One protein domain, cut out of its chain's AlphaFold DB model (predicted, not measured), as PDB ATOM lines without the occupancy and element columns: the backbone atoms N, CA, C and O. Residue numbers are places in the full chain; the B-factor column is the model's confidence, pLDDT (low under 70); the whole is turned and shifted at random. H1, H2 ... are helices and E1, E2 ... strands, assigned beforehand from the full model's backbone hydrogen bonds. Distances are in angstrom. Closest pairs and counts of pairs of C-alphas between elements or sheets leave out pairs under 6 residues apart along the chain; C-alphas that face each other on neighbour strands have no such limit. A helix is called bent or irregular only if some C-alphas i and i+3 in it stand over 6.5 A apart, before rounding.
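AT A GLANCE: This is residues 31 to 133 of the 168 residues of an uncharacterized protein of Geobacillus sp. B4113_201601 (UniProt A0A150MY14). With little regular structure, this is a small four-stranded sheet with one helix, H1, along one face, two layers amid long loops. Residues 109 to 133 form a long unnamed stretch after E4. The printed part has 103 residues, 32 in named elements, E1 H1 E2 E3 E4; the sheet, E3 E2 E1 E4, is mixed, as is the class. The whole is compact, radius of gyration of the C-alphas 14.2 A, and flat, spanning 47 by 41 by 20 A.

HOW THE PARTS SIT: E1, residues 37 to 41, is parallel to E4, residues 103 to 108, with N 40 and O 105 2.8 A apart. H1, residues 50 to 61, lies over both at a height over the sheet of 10.7 A; the closest C-alphas of H1 and E4, Glu 51 and Ala 107, are 5.9 A apart. H1 is irregular, C-alphas 51 and 54 being 7.2 A apart; 6 of 8 O i to N i+4 pairs are within hydrogen-bond range. E2, residues 79 to 83, is parallel to E1, N 79 to O 39 2.8 A; E1, H1, E2 form a strand-helix-strand unit, parallel neighbours joined through a helix, with a right-handed crossover. E2 and E3, residues 89 to 92, form an antiparallel hairpin, N 82 to O 90 2.7 A.

IN THESE COORDINATES: E1 begins at C-alpha 37, (-32.190, -28.951, 25.842). H1 is 16.8 A long; E4, 15.9 A, ends at C-alpha 108, (-45.681, -26.236, 32.816).

THE WHOLE: The printed part has no cut. The H1 to E2 link is long. Residues 109 to 114, 122 to 126 and 129 to 133 have pLDDT under 70.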
ATOM      1  N   PRO A  31     -24.650 -21.071  10.728       91.38
ATOM      2  CA  PRO A  31     -24.212 -22.410  11.095       91.38
ATOM      3  C   PRO A  31     -25.144 -23.024  12.145       91.38
ATOM      4  O   PRO A  31     -25.622 -22.322  13.042       91.38
ATOM      5  N   GLU A  32     -25.336 -24.338  12.055       93.50
ATOM      6  CA  GLU A  32     -26.015 -25.128  13.082       93.50
ATOM      7  C   GLU A  32     -25.196 -25.124  14.379       93.50
ATOM      8  O   GLU A  32     -23.964 -25.209  14.362       93.50
ATOM      9  N   THR A  33     -25.880 -24.976  15.511       92.94
ATOM     10  CA  THR A  33     -25.271 -24.971  16.843       92.94
ATOM     11  C   THR A  33     -25.852 -26.107  17.669       92.94
ATOM     12  O   THR A  33     -27.063 -26.188  17.862       92.94
ATOM     13  N   GLU A  34     -24.986 -26.969  18.187       94.56
ATOM     14  CA  GLU A  34     -25.402 -28.044  19.084       94.56
ATOM     15  C   GLU A  34     -25.817 -27.463  20.441       94.56
ATOM     16  O   GLU A  34     -25.075 -26.706  21.072       94.56
ATOM     17  N   LEU A  35     -27.017 -27.819  20.883       92.12
ATOM     18  CA  LEU A  35     -27.541 -27.513  22.206       92.12
ATOM     19  C   LEU A  35     -28.481 -28.649  22.578       92.12
ATOM     20  O   LEU A  35     -29.478 -28.822  21.890       92.12
ATOM     21  N   GLU A  36     -28.208 -29.383  23.656       93.25
ATOM     22  CA  GLU A  36     -29.085 -30.451  24.143       93.25
ATOM     23  C   GLU A  36     -29.986 -29.918  25.270       93.25
ATOM     24  O   GLU A  36     -29.578 -29.795  26.429       93.25
ATOM     25  N   LEU A  37     -31.225 -29.564  24.937       91.69
ATOM     26  CA  LEU A  37     -32.190 -28.951  25.842       91.69
ATOM     27  C   LEU A  37     -33.242 -29.971  26.277       91.69
ATOM     28  O   LEU A  37     -33.973 -30.520  25.454       91.69
ATOM     29  N   LEU A  38     -33.382 -30.168  27.588       91.38
ATOM     30  CA  LEU A  38     -34.481 -30.958  28.137       91.38
ATOM     31  C   LEU A  38     -35.733 -30.085  28.262       91.38
ATOM     32  O   LEU A  38     -35.786 -29.205  29.120       91.38
ATOM     33  N   ILE A  39     -36.749 -30.349  27.444       91.75
ATOM     34  CA  ILE A  39     -38.064 -29.704  27.544       91.75
ATOM     35  C   ILE A  39     -38.978 -30.587  28.398       91.75
ATOM     36  O   ILE A  39     -39.213 -31.746  28.060       91.75
ATOM     37  N   VAL A  40     -39.495 -30.048  29.501       89.25
ATOM     38  CA  VAL A  40     -40.441 -30.718  30.404       89.25
ATOM     39  C   VAL A  40     -41.804 -30.045  30.291       89.25
ATOM     40  O   VAL A  40     -41.911 -28.838  30.515       89.25
ATOM     41  N   ASP A  41     -42.833 -30.825  29.969       88.56
ATOM     42  CA  ASP A  41     -44.214 -30.353  29.857       88.56
ATOM     43  C   ASP A  41     -45.210 -31.443  30.292       88.56
ATOM     44  O   ASP A  41     -45.388 -32.472  29.628       88.56
ATOM     45  N   ASP A  42     -45.857 -31.221  31.436       81.62
ATOM     46  CA  ASP A  42     -46.783 -32.176  32.047       81.62
ATOM     47  C   ASP A  42     -48.256 -31.884  31.766       81.62
ATOM     48  O   ASP A  42     -49.105 -32.714  32.098       81.62
ATOM     49  N   THR A  43     -48.580 -30.742  31.162       73.00
ATOM     50  CA  THR A  43     -49.965 -30.261  31.054       73.00
ATOM     51  C   THR A  43     -50.426 -30.075  29.614       73.00
ATOM     52  O   THR A  43     -51.435 -29.415  29.390       73.00
ATOM     53  N   VAL A  44     -49.764 -30.716  28.639       76.12
ATOM     54  CA  VAL A  44     -50.130 -30.686  27.210       76.12
ATOM     55  C   VAL A  44     -51.585 -31.151  26.998       76.12
ATOM     56  O   VAL A  44     -51.854 -32.357  26.957       76.12
ATOM     57  N   PRO A  45     -52.555 -30.233  26.817       73.38
ATOM     58  CA  PRO A  45     -53.973 -30.592  26.852       73.38
ATOM     59  C   PRO A  45     -54.432 -31.225  25.534       73.38
ATOM     60  O   PRO A  45     -55.404 -31.978  25.486       73.38
ATOM     61  N   ASP A  46     -53.729 -30.910  24.447       80.38
ATOM     62  CA  ASP A  46     -54.026 -31.333  23.090       80.38
ATOM     63  C   ASP A  46     -52.751 -31.342  22.224       80.38
ATOM     64  O   ASP A  46     -51.663 -30.953  22.643       80.38
ATOM     65  N   ARG A  47     -52.879 -31.789  20.972       83.25
ATOM     66  CA  ARG A  47     -51.754 -31.910  20.029       83.25
ATOM     67  C   ARG A  47     -51.310 -30.580  19.399       83.25
ATOM     68  O   ARG A  47     -50.637 -30.608  18.371       83.25
ATOM     69  N   SER A  48     -51.720 -29.432  19.940       84.50
ATOM     70  CA  SER A  48     -51.175 -28.134  19.526       84.50
ATOM     71  C   SER A  48     -49.799 -27.870  20.130       84.50
ATOM     72  O   SER A  48     -49.037 -27.105  19.547       84.50
ATOM     73  N   TYR A  49     -49.471 -28.514  21.262       88.19
ATOM     74  CA  TYR A  49     -48.201 -28.329  21.980       88.19
ATOM     75  C   TYR A  49     -47.919 -26.859  22.330       88.19
ATOM     76  O   TYR A  49     -46.770 -26.423  22.381       88.19
ATOM     77  N   ARG A  50     -48.984 -26.074  22.530       87.38
ATOM     78  CA  ARG A  50     -48.940 -24.608  22.610       87.38
ATOM     79  C   ARG A  50     -47.912 -24.072  23.608       87.38
ATOM     80  O   ARG A  50     -47.264 -23.073  23.305       87.38
ATOM     81  N   GLU A  51     -47.767 -24.723  24.758       86.44
ATOM     82  CA  GLU A  51     -46.942 -24.228  25.866       86.44
ATOM     83  C   GLU A  51     -45.439 -24.216  25.528       86.44
ATOM     84  O   GLU A  51     -44.731 -23.291  25.916       86.44
ATOM     85  N   HIS A  52     -44.950 -25.155  24.708       90.81
ATOM     86  CA  HIS A  52     -43.539 -25.207  24.293       90.81
ATOM     87  C   HIS A  52     -43.308 -25.031  22.781       90.81
ATOM     88  O   HIS A  52     -42.161 -24.926  22.339       90.81
ATOM     89  N   GLN A  53     -44.360 -24.918  21.963       92.38
ATOM     90  CA  GLN A  53     -44.239 -24.698  20.516       92.38
ATOM     91  C   GLN A  53     -43.442 -23.426  20.184       92.38
ATOM     92  O   GLN A  53     -42.632 -23.431  19.254       92.38
ATOM     93  N   GLY A  54     -43.651 -22.341  20.937       92.00
ATOM     94  CA  GLY A  54     -42.925 -21.082  20.738       92.00
ATOM     95  C   GLY A  54     -41.421 -21.224  20.983       92.00
ATOM     96  O   GLY A  54     -40.616 -20.683  20.221       92.00
ATOM     97  N   LEU A  55     -41.037 -22.007  21.993       93.75
ATOM     98  CA  LEU A  55     -39.638 -22.318  22.270       93.75
ATOM     99  C   LEU A  55     -39.027 -23.163  21.152       93.75
ATOM    100  O   LEU A  55     -37.973 -22.810  20.635       93.75
ATOM    101  N   VAL A  56     -39.693 -24.244  20.739       95.56
ATOM    102  CA  VAL A  56     -39.199 -25.096  19.646       95.56
ATOM    103  C   VAL A  56     -39.056 -24.302  18.349       95.56
ATOM    104  O   VAL A  56     -38.069 -24.455  17.630       95.56
ATOM    105  N   TRP A  57     -40.003 -23.410  18.058       95.56
ATOM    106  CA  TRP A  57     -39.887 -22.492  16.928       95.56
ATOM    107  C   TRP A  57     -38.635 -21.616  17.036       95.56
ATOM    108  O   TRP A  57     -37.901 -21.494  16.057       95.56
ATOM    109  N   LEU A  58     -38.362 -21.045  18.214       94.75
ATOM    110  CA  LEU A  58     -37.179 -20.216  18.441       94.75
ATOM    111  C   LEU A  58     -35.885 -21.017  18.267       94.75
ATOM    112  O   LEU A  58     -34.959 -20.519  17.631       94.75
ATOM    113  N   LEU A  59     -35.827 -22.245  18.789       94.94
ATOM    114  CA  LEU A  59     -34.662 -23.122  18.655       94.94
ATOM    115  C   LEU A  59     -34.333 -23.371  17.184       94.94
ATOM    116  O   LEU A  59     -33.213 -23.117  16.749       94.94
ATOM    117  N   ARG A  60     -35.342 -23.746  16.393       94.31
ATOM    118  CA  ARG A  60     -35.197 -23.953  14.948       94.31
ATOM    119  C   ARG A  60     -34.834 -22.670  14.211       94.31
ATOM    120  O   ARG A  60     -33.946 -22.672  13.374       94.31
ATOM    121  N   ALA A  61     -35.485 -21.554  14.536       93.25
ATOM    122  CA  ALA A  61     -35.173 -20.257  13.937       93.25
ATOM    123  C   ALA A  61     -33.736 -19.808  14.243       93.25
ATOM    124  O   ALA A  61     -33.166 -18.998  13.510       93.25
ATOM    125  N   GLN A  62     -33.153 -20.306  15.332       93.75
ATOM    126  CA  GLN A  62     -31.773 -20.059  15.700       93.75
ATOM    127  C   GLN A  62     -30.804 -21.166  15.250       93.75
ATOM    128  O   GLN A  62     -29.629 -21.046  15.589       93.75
ATOM    129  N   GLU A  63     -31.243 -22.136  14.443       93.50
ATOM    130  CA  GLU A  63     -30.438 -23.278  13.977       93.50
ATOM    131  C   GLU A  63     -29.804 -24.071  15.134       93.50
ATOM    132  O   GLU A  63     -28.672 -24.544  15.042       93.50
ATOM    133  N   TYR A  64     -30.525 -24.194  16.256       95.38
ATOM    134  CA  TYR A  64     -30.145 -25.121  17.317       95.38
ATOM    135  C   TYR A  64     -30.591 -26.538  16.966       95.38
ATOM    136  O   TYR A  64     -31.748 -26.763  16.593       95.38
ATOM    137  N   VAL A  65     -29.674 -27.484  17.135       96.31
ATOM    138  CA  VAL A  65     -29.874 -28.911  16.876       96.31
ATOM    139  C   VAL A  65     -29.449 -29.730  18.088       96.31
ATOM    140  O   VAL A  65     -28.642 -29.281  18.907       96.31
ATOM    141  N   HIS A  66     -29.996 -30.936  18.199       95.81
ATOM    142  CA  HIS A  66     -29.509 -31.954  19.131       95.81
ATOM    143  C   HIS A  66     -28.051 -32.308  18.806       95.81
ATOM    144  O   HIS A  66     -27.586 -32.101  17.682       95.81
ATOM    145  N   ARG A  67     -27.316 -32.920  19.741       93.25
ATOM    146  CA  ARG A  67     -25.917 -33.347  19.494       93.25
ATOM    147  C   ARG A  67     -25.759 -34.360  18.361       93.25
ATOM    148  O   ARG A  67     -24.666 -34.545  17.838       93.25
ATOM    149  N   ASN A  68     -26.829 -35.066  18.004       92.75
ATOM    150  CA  ASN A  68     -26.847 -35.989  16.868       92.75
ATOM    151  C   ASN A  68     -27.118 -35.285  15.519       92.75
ATOM    152  O   ASN A  68     -27.160 -35.961  14.492       92.75
ATOM    153  N   GLY A  69     -27.303 -33.959  15.519       92.69
ATOM    154  CA  GLY A  69     -27.625 -33.142  14.347       92.69
ATOM    155  C   GLY A  69     -29.115 -33.098  13.992       92.69
ATOM    156  O   GLY A  69     -29.488 -32.520  12.974       92.69
ATOM    157  N   GLU A  70     -29.995 -33.713  14.785       95.31
ATOM    158  CA  GLU A  70     -31.433 -33.661  14.531       95.31
ATOM    159  C   GLU A  70     -32.028 -32.309  14.949       95.31
ATOM    160  O   GLU A  70     -31.618 -31.679  15.923       95.31
ATOM    161  N   THR A  71     -33.039 -31.856  14.207       95.19
ATOM    162  CA  THR A  71     -33.748 -30.605  14.513       95.19
ATOM    163  C   THR A  71     -34.834 -30.819  15.557       95.19
ATOM    164  O   THR A  71     -35.511 -31.849  15.557       95.19
ATOM    165  N   TYR A  72     -35.048 -29.796  16.387       96.06
ATOM    166  CA  TYR A  72     -36.077 -29.812  17.421       96.06
ATOM    167  C   TYR A  72     -37.508 -29.915  16.871       96.06
ATOM    168  O   TYR A  72     -37.883 -29.246  15.902       96.06
ATOM    169  N   ASP A  73     -38.349 -30.685  17.553       95.81
ATOM    170  CA  ASP A  73     -39.732 -30.975  17.190       95.81
ATOM    171  C   ASP A  73     -40.653 -30.946  18.418       95.81
ATOM    172  O   ASP A  73     -40.447 -31.665  19.387       95.81
ATOM    173  N   ALA A  74     -41.720 -30.145  18.372       93.62
ATOM    174  CA  ALA A  74     -42.612 -29.962  19.518       93.62
ATOM    175  C   ALA A  74     -43.413 -31.229  19.863       93.62
ATOM    176  O   ALA A  74     -43.753 -31.459  21.011       93.62
ATOM    177  N   ALA A  75     -43.697 -32.108  18.904       92.12
ATOM    178  CA  ALA A  75     -44.376 -33.360  19.219       92.12
ATOM    179  C   ALA A  75     -43.410 -34.398  19.814       92.12
ATOM    180  O   ALA A  75     -43.824 -35.256  20.602       92.12
ATOM    181  N   ARG A  76     -42.130 -34.360  19.420       92.88
ATOM    182  CA  ARG A  76     -41.156 -35.427  19.709       92.88
ATOM    183  C   ARG A  76     -40.144 -35.081  20.795       92.88
ATOM    184  O   ARG A  76     -39.737 -35.999  21.495       92.88
ATOM    185  N   ASP A  77     -39.835 -33.820  21.039       93.94
ATOM    186  CA  ASP A  77     -38.669 -33.446  21.846       93.94
ATOM    187  C   ASP A  77     -39.076 -32.804  23.170       93.94
ATOM    188  O   ASP A  77     -38.678 -31.690  23.498       93.94
ATOM    189  N   TYR A  78     -39.897 -33.524  23.937       92.62
ATOM    190  CA  TYR A  78     -40.243 -33.164  25.310       92.62
ATOM    191  C   TYR A  78     -40.527 -34.407  26.163       92.62
ATOM    192  O   TYR A  78     -40.906 -35.464  25.651       92.62
ATOM    193  N   VAL A  79     -40.363 -34.276  27.478       91.38
ATOM    194  CA  VAL A  79     -40.754 -35.280  28.478       91.38
ATOM    195  C   VAL A  79     -42.001 -34.817  29.228       91.38
ATOM    196  O   VAL A  79     -42.215 -33.618  29.386       91.38
ATOM    197  N   GLY A  80     -42.817 -35.763  29.694       88.75
ATOM    198  CA  GLY A  80     -44.100 -35.471  30.336       88.75
ATOM    199  C   GLY A  80     -45.298 -36.032  29.572       88.75
ATOM    200  O   GLY A  80     -45.235 -37.150  29.048       88.75
ATOM    201  N   PHE A  81     -46.417 -35.310  29.564       88.62
ATOM    202  CA  PHE A  81     -47.715 -35.825  29.116       88.62
ATOM    203  C   PHE A  81     -47.885 -35.752  27.589       88.62
ATOM    204  O   PHE A  81     -47.752 -34.698  26.973       88.62
ATOM    205  N   VAL A  82     -48.212 -36.878  26.951       90.88
ATOM    206  CA  VAL A  82     -48.376 -36.998  25.495       90.88
ATOM    207  C   VAL A  82     -49.814 -37.383  25.146       90.88
ATOM    208  O   VAL A  82     -50.191 -38.553  25.289       90.88
ATOM    209  N   PRO A  83     -50.632 -36.446  24.632       88.31
ATOM    210  CA  PRO A  83     -52.013 -36.742  24.272       88.31
ATOM    211  C   PRO A  83     -52.102 -37.634  23.021       88.31
ATOM    212  O   PRO A  83     -51.641 -37.295  21.923       88.31
ATOM    213  N   LYS A  84     -52.763 -38.790  23.150       87.19
ATOM    214  CA  LYS A  84     -53.120 -39.675  22.030       87.19
ATOM    215  C   LYS A  84     -54.579 -39.441  21.613       87.19
ATOM    216  O   LYS A  84     -55.299 -38.608  22.150       87.19
ATOM    217  N   GLY A  85     -54.992 -40.115  20.541       83.38
ATOM    218  CA  GLY A  85     -56.347 -39.968  20.007       83.38
ATOM    219  C   GLY A  85     -57.362 -40.661  20.912       83.38
ATOM    220  O   GLY A  85     -57.045 -41.684  21.512       83.38
ATOM    221  N   GLY A  86     -58.579 -40.119  20.994       80.38
ATOM    222  CA  GLY A  86     -59.674 -40.761  21.730       80.38
ATOM    223  C   GLY A  86     -59.527 -40.738  23.254       80.38
ATOM    224  O   GLY A  86     -60.039 -41.632  23.915       80.38
ATOM    225  N   GLY A  87     -58.814 -39.753  23.813       77.31
ATOM    226  CA  GLY A  87     -58.637 -39.601  25.265       77.31
ATOM    227  C   GLY A  87     -57.563 -40.504  25.881       77.31
ATOM    228  O   GLY A  87     -57.316 -40.425  27.080       77.31
ATOM    229  N   ALA A  88     -56.902 -41.342  25.079       84.56
ATOM    230  CA  ALA A  88     -55.704 -42.046  25.511       84.56
ATOM    231  C   ALA A  88     -54.531 -41.066  25.678       84.56
ATOM    232  O   ALA A  88     -54.463 -40.037  25.002       84.56
ATOM    233  N   TYR A  89     -53.579 -41.412  26.537       86.69
ATOM    234  CA  TYR A  89     -52.355 -40.647  26.734       86.69
ATOM    235  C   TYR A  89     -51.171 -41.575  26.991       86.69
ATOM    236  O   TYR A  89     -51.331 -42.749  27.321       86.69
ATOM    237  N   GLU A  90     -49.978 -41.029  26.817       90.44
ATOM    238  CA  GLU A  90     -48.710 -41.657  27.163       90.44
ATOM    239  C   GLU A  90     -47.918 -40.677  28.031       90.44
ATOM    240  O   GLU A  90     -48.019 -39.470  27.837       90.44
ATOM    241  N   VAL A  91     -47.150 -41.173  28.998       88.62
ATOM    242  CA  VAL A  91     -46.265 -40.326  29.807       88.62
ATOM    243  C   VAL A  91     -44.833 -40.702  29.490       88.62
ATOM    244  O   VAL A  91     -44.417 -41.835  29.734       88.62
ATOM    245  N   ARG A  92     -44.073 -39.745  28.961       91.12
ATOM    246  CA  ARG A  92     -42.641 -39.916  28.738       91.12
ATOM    247  C   ARG A  92     -41.887 -39.677  30.040       91.12
ATOM    248  O   ARG A  92     -42.045 -38.601  30.625       91.12
ATOM    249  N   PRO A  93     -41.108 -40.664  30.516       87.69
ATOM    250  CA  PRO A  93     -40.383 -40.528  31.765       87.69
ATOM    251  C   PRO A  93     -39.284 -39.475  31.627       87.69
ATOM    252  O   PRO A  93     -38.725 -39.277  30.548       87.69
ATOM    253  N   LEU A  94     -38.955 -38.828  32.744       85.25
ATOM    254  CA  LEU A  94     -37.746 -38.022  32.821       85.25
ATOM    255  C   LEU A  94     -36.506 -38.919  32.683       85.25
ATOM    256  O   LEU A  94     -36.538 -40.086  33.092       85.25
ATOM    257  N   PRO A  95     -35.402 -38.381  32.146       86.25
ATOM    258  CA  PRO A  95     -34.130 -39.083  32.149       86.25
ATOM    259  C   PRO A  95     -33.641 -39.290  33.590       86.25
ATOM    260  O   PRO A  95     -33.816 -38.433  34.457       86.25
ATOM    261  N   ASN A  96     -32.994 -40.428  33.849       80.06
ATOM    262  CA  ASN A  96     -32.454 -40.751  35.178       80.06
ATOM    263  C   ASN A  96     -31.274 -39.851  35.582       80.06
ATOM    264  O   ASN A  96     -30.943 -39.762  36.762       80.06
ATOM    265  N   THR A  97     -30.615 -39.219  34.607       79.50
ATOM    266  CA  THR A  97     -29.478 -38.318  34.804       79.50
ATOM    267  C   THR A  97     -29.617 -37.104  33.889       79.50
ATOM    268  O   THR A  97     -30.203 -37.191  32.810       79.50
ATOM    269  N   MET A  98     -29.063 -35.964  34.308       78.81
ATOM    270  CA  MET A  98     -29.061 -34.733  33.506       78.81
ATOM    271  C   MET A  98     -27.735 -34.487  32.770       78.81
ATOM    272  O   MET A  98     -27.584 -33.469  32.109       78.81
ATOM    273  N   ASP A  99     -26.774 -35.414  32.841       82.69
ATOM    274  CA  ASP A  99     -25.415 -35.223  32.304       82.69
ATOM    275  C   ASP A  99     -25.353 -34.998  30.788       82.69
ATOM    276  O   ASP A  99     -24.386 -34.404  30.296       82.69
ATOM    277  N   GLY A 100     -26.368 -35.479  30.065       85.12
ATOM    278  CA  GLY A 100     -26.507 -35.318  28.621       85.12
ATOM    279  C   GLY A 100     -27.057 -33.961  28.187       85.12
ATOM    280  O   GLY A 100     -26.889 -33.624  27.024       85.12
ATOM    281  N   TYR A 101     -27.653 -33.185  29.095       88.56
ATOM    282  CA  TYR A 101     -28.345 -31.939  28.770       88.56
ATOM    283  C   TYR A 101     -27.532 -30.716  29.192       88.56
ATOM    284  O   TYR A 101     -26.948 -30.672  30.276       88.56
ATOM    285  N   ASP A 102     -27.533 -29.701  28.337       87.88
ATOM    286  CA  ASP A 102     -26.849 -28.429  28.568       87.88
ATOM    287  C   ASP A 102     -27.740 -27.455  29.354       87.88
ATOM    288  O   ASP A 102     -27.249 -26.624  30.119       87.88
ATOM    289  N   ALA A 103     -29.062 -27.583  29.202       85.00
ATOM    290  CA  ALA A 103     -30.058 -26.786  29.908       85.00
ATOM    291  C   ALA A 103     -31.390 -27.542  30.069       85.00
ATOM    292  O   ALA A 103     -31.650 -28.544  29.399       85.00
ATOM    293  N   VAL A 104     -32.254 -27.027  30.950       86.19
ATOM    294  CA  VAL A 104     -33.615 -27.532  31.173       86.19
ATOM    295  C   VAL A 104     -34.607 -26.386  31.007       86.19
ATOM    296  O   VAL A 104     -34.416 -25.307  31.569       86.19
ATOM    297  N   TYR A 105     -35.674 -26.633  30.258       85.62
ATOM    298  CA  TYR A 105     -36.826 -25.754  30.143       85.62
ATOM    299  C   TYR A 105     -38.065 -26.465  30.677       85.62
ATOM    300  O   TYR A 105     -38.392 -27.564  30.241       85.62
ATOM    301  N   VAL A 106     -38.761 -25.825  31.612       85.19
ATOM    302  CA  VAL A 106     -40.007 -26.335  32.186       85.19
ATOM    303  C   VAL A 106     -41.125 -25.430  31.687       85.19
ATOM    304  O   VAL A 106     -41.166 -24.259  32.060       85.19
ATOM    305  N   ALA A 107     -41.969 -25.955  30.801       82.12
ATOM    306  CA  ALA A 107     -43.076 -25.208  30.214       82.12
ATOM    307  C   ALA A 107     -44.198 -25.036  31.243       82.12
ATOM    308  O   ALA A 107     -44.576 -23.917  31.581       82.12
ATOM    309  N   ASP A 108     -44.670 -26.162  31.774       72.88
ATOM    310  CA  ASP A 108     -45.681 -26.236  32.816       72.88
ATOM    311  C   ASP A 108     -45.651 -27.634  33.451       72.88
ATOM    312  O   ASP A 108     -45.347 -28.638  32.794       72.88
ATOM    313  N   GLY A 109     -45.928 -27.710  34.748       65.56
ATOM    314  CA  GLY A 109     -46.013 -28.989  35.431       65.56
ATOM    315  C   GLY A 109     -46.165 -28.910  36.939       65.56
ATOM    316  O   GLY A 109     -45.729 -27.975  37.605       65.56
ATOM    317  N   GLU A 110     -46.774 -29.959  37.488       63.03
ATOM    318  CA  GLU A 110     -46.924 -30.149  38.936       63.03
ATOM    319  C   GLU A 110     -45.601 -30.558  39.610       63.03
ATOM    320  O   GLU A 110     -45.479 -30.554  40.838       63.03
ATOM    321  N   ARG A 111     -44.590 -30.933  38.814       63.66
ATOM    322  CA  ARG A 111     -43.279 -31.354  39.304       63.66
ATOM    323  C   ARG A 111     -42.467 -30.159  39.784       63.66
ATOM    324  O   ARG A 111     -42.298 -29.164  39.087       63.66
ATOM    325  N   SER A 112     -41.913 -30.294  40.984       61.91
ATOM    326  CA  SER A 112     -41.028 -29.294  41.564       61.91
ATOM    327  C   SER A 112     -39.569 -29.690  41.347       61.91
ATOM    328  O   SER A 112     -39.159 -30.828  41.587       61.91
ATOM    329  N   PHE A 113     -38.772 -28.727  40.902       68.69
ATOM    330  CA  PHE A 113     -37.338 -28.888  40.703       68.69
ATOM    331  C   PHE A 113     -36.579 -28.174  41.819       68.69
ATOM    332  O   PHE A 113     -36.972 -27.089  42.256       68.69
ATOM    333  N   SER A 114     -35.488 -28.767  42.305       66.25
ATOM    334  CA  SER A 114     -34.536 -28.020  43.122       66.25
ATOM    335  C   SER A 114     -33.768 -27.068  42.211       66.25
ATOM    336  O   SER A 114     -33.173 -27.517  41.234       66.25
ATOM    337  N   PHE A 115     -33.731 -25.783  42.545       71.62
ATOM    338  CA  PHE A 115     -32.886 -24.825  41.840       71.62
ATOM    339  C   PHE A 115     -31.508 -24.792  42.515       71.62
ATOM    340  O   PHE A 115     -31.426 -24.357  43.669       71.62
ATOM    341  N   PRO A 116     -30.440 -25.287  41.861       72.88
ATOM    342  CA  PRO A 116     -29.100 -25.228  42.425       72.88
ATOM    343  C   PRO A 116     -28.609 -23.780  42.519       72.88
ATOM    344  O   PRO A 116     -29.173 -22.865  41.913       72.88
ATOM    345  N   ALA A 117     -27.538 -23.568  43.283       74.19
ATOM    346  CA  ALA A 117     -26.860 -22.280  43.279       74.19
ATOM    347  C   ALA A 117     -26.345 -21.963  41.865       74.19
ATOM    348  O   ALA A 117     -25.898 -22.849  41.138       74.19
ATOM    349  N   LEU A 118     -26.410 -20.687  41.479       73.38
ATOM    350  CA  LEU A 118     -25.821 -20.219  40.226       73.38
ATOM    351  C   LEU A 118     -24.300 -20.412  40.259       73.38
ATOM    352  O   LEU A 118     -23.634 -19.949  41.187       73.38
ATOM    353  N   GLU A 119     -23.748 -21.026  39.215       74.06
ATOM    354  CA  GLU A 119     -22.309 -21.051  38.962       74.06
ATOM    355  C   GLU A 119     -21.986 -19.975  37.920       74.06
ATOM    356  O   GLU A 119     -22.163 -20.143  36.711       74.06
ATOM    357  N   GLY A 120     -21.582 -18.800  38.409       80.94
ATOM    358  CA  GLY A 120     -21.461 -17.602  37.580       80.94
ATOM    359  C   GLY A 120     -22.835 -17.124  37.103       80.94
ATOM    360  O   GLY A 120     -23.657 -16.711  37.916       80.94
ATOM    361  N   ASN A 121     -23.075 -17.188  35.790       71.31
ATOM    362  CA  ASN A 121     -24.345 -16.803  35.155       71.31
ATOM    363  C   ASN A 121     -25.163 -18.010  34.661       71.31
ATOM    364  O   ASN A 121     -26.122 -17.831  33.914       71.31
ATOM    365  N   VAL A 122     -24.765 -19.231  35.024       57.12
ATOM    366  CA  VAL A 122     -25.383 -20.465  34.531       57.12
ATOM    367  C   VAL A 122     -25.998 -21.220  35.704       57.12
ATOM    368  O   VAL A 122     -25.382 -21.347  36.762       57.12
ATOM    369  N   LEU A 123     -27.223 -21.720  35.520       69.88
ATOM    370  CA  LEU A 123     -27.805 -22.728  36.404       69.88
ATOM    371  C   LEU A 123     -27.331 -24.102  35.913       69.88
ATOM    372  O   LEU A 123     -27.763 -24.529  34.840       69.88
ATOM    373  N   PRO A 124     -26.432 -24.790  36.635       68.62
ATOM    374  CA  PRO A 124     -25.872 -26.049  36.163       68.62
ATOM    375  C   PRO A 124     -26.944 -27.146  36.160       68.62
ATOM    376  O   PRO A 124     -27.354 -27.622  37.219       68.62
ATOM    377  N   ALA A 125     -27.363 -27.586  34.966       67.81
ATOM    378  CA  ALA A 125     -28.391 -28.617  34.773       67.81
ATOM    379  C   ALA A 125     -28.112 -29.893  35.594       67.81
ATOM    380  O   ALA A 125     -29.008 -30.442  36.224       67.81
ATOM    381  N   ARG A 126     -26.842 -30.305  35.700       68.94
ATOM    382  CA  ARG A 126     -26.400 -31.487  36.468       68.94
ATOM    383  C   ARG A 126     -26.722 -31.454  37.964       68.94
ATOM    384  O   ARG A 126     -26.681 -32.494  38.611       68.94
ATOM    385  N   GLN A 127     -26.991 -30.277  38.524       71.19
ATOM    386  CA  GLN A 127     -27.285 -30.108  39.948       71.19
ATOM    387  C   GLN A 127     -28.788 -29.963  40.226       71.19
ATOM    388  O   GLN A 127     -29.183 -29.777  41.378       71.19
ATOM    389  N   PHE A 128     -29.635 -30.041  39.196       72.12
ATOM    390  CA  PHE A 128     -31.077 -30.098  39.383       72.12
ATOM    391  C   PHE A 128     -31.489 -31.492  39.856       72.12
ATOM    392  O   PHE A 128     -31.313 -32.494  39.165       72.12
ATOM    393  N   TYR A 129     -32.111 -31.543  41.027       69.19
ATOM    394  CA  TYR A 129     -32.816 -32.707  41.528       69.19
ATOM    395  C   TYR A 129     -34.310 -32.518  41.292       69.19
ATOM    396  O   TYR A 129     -34.892 -31.480  41.618       69.19
ATOM    397  N   THR A 130     -34.948 -33.541  40.731       64.75
ATOM    398  CA  THR A 130     -36.409 -33.581  40.649       64.75
ATOM    399  C   THR A 130     -36.936 -34.174  41.943       64.75
ATOM    400  O   THR A 130     -36.440 -35.209  42.392       64.75
ATOM    401  N   TYR A 131     -37.942 -33.544  42.539       62.84
ATOM    402  CA  TYR A 131     -38.616 -34.101  43.700       62.84
ATOM    403  C   TYR A 131     -40.127 -34.073  43.490       62.84
ATOM    404  O   TYR A 131     -40.698 -33.145  42.921       62.84
ATOM    405  N   THR A 132     -40.779 -35.145  43.920       59.66
ATOM    406  CA  THR A 132     -42.233 -35.271  43.895       59.66
ATOM    407  C   THR A 132     -42.715 -35.176  45.328       59.66
ATOM    408  O   THR A 132     -42.316 -35.975  46.177       59.66
ATOM    409  N   TRP A 133     -43.542 -34.173  45.618       62.03
ATOM    410  CA  TRP A 133     -44.208 -34.109  46.911       62.03
ATOM    411  C   TRP A 133     -45.123 -35.333  47.056       62.03
ATOM    412  O   TRP A 133     -45.859 -35.644  46.115       62.03
TER     413      TRP A 133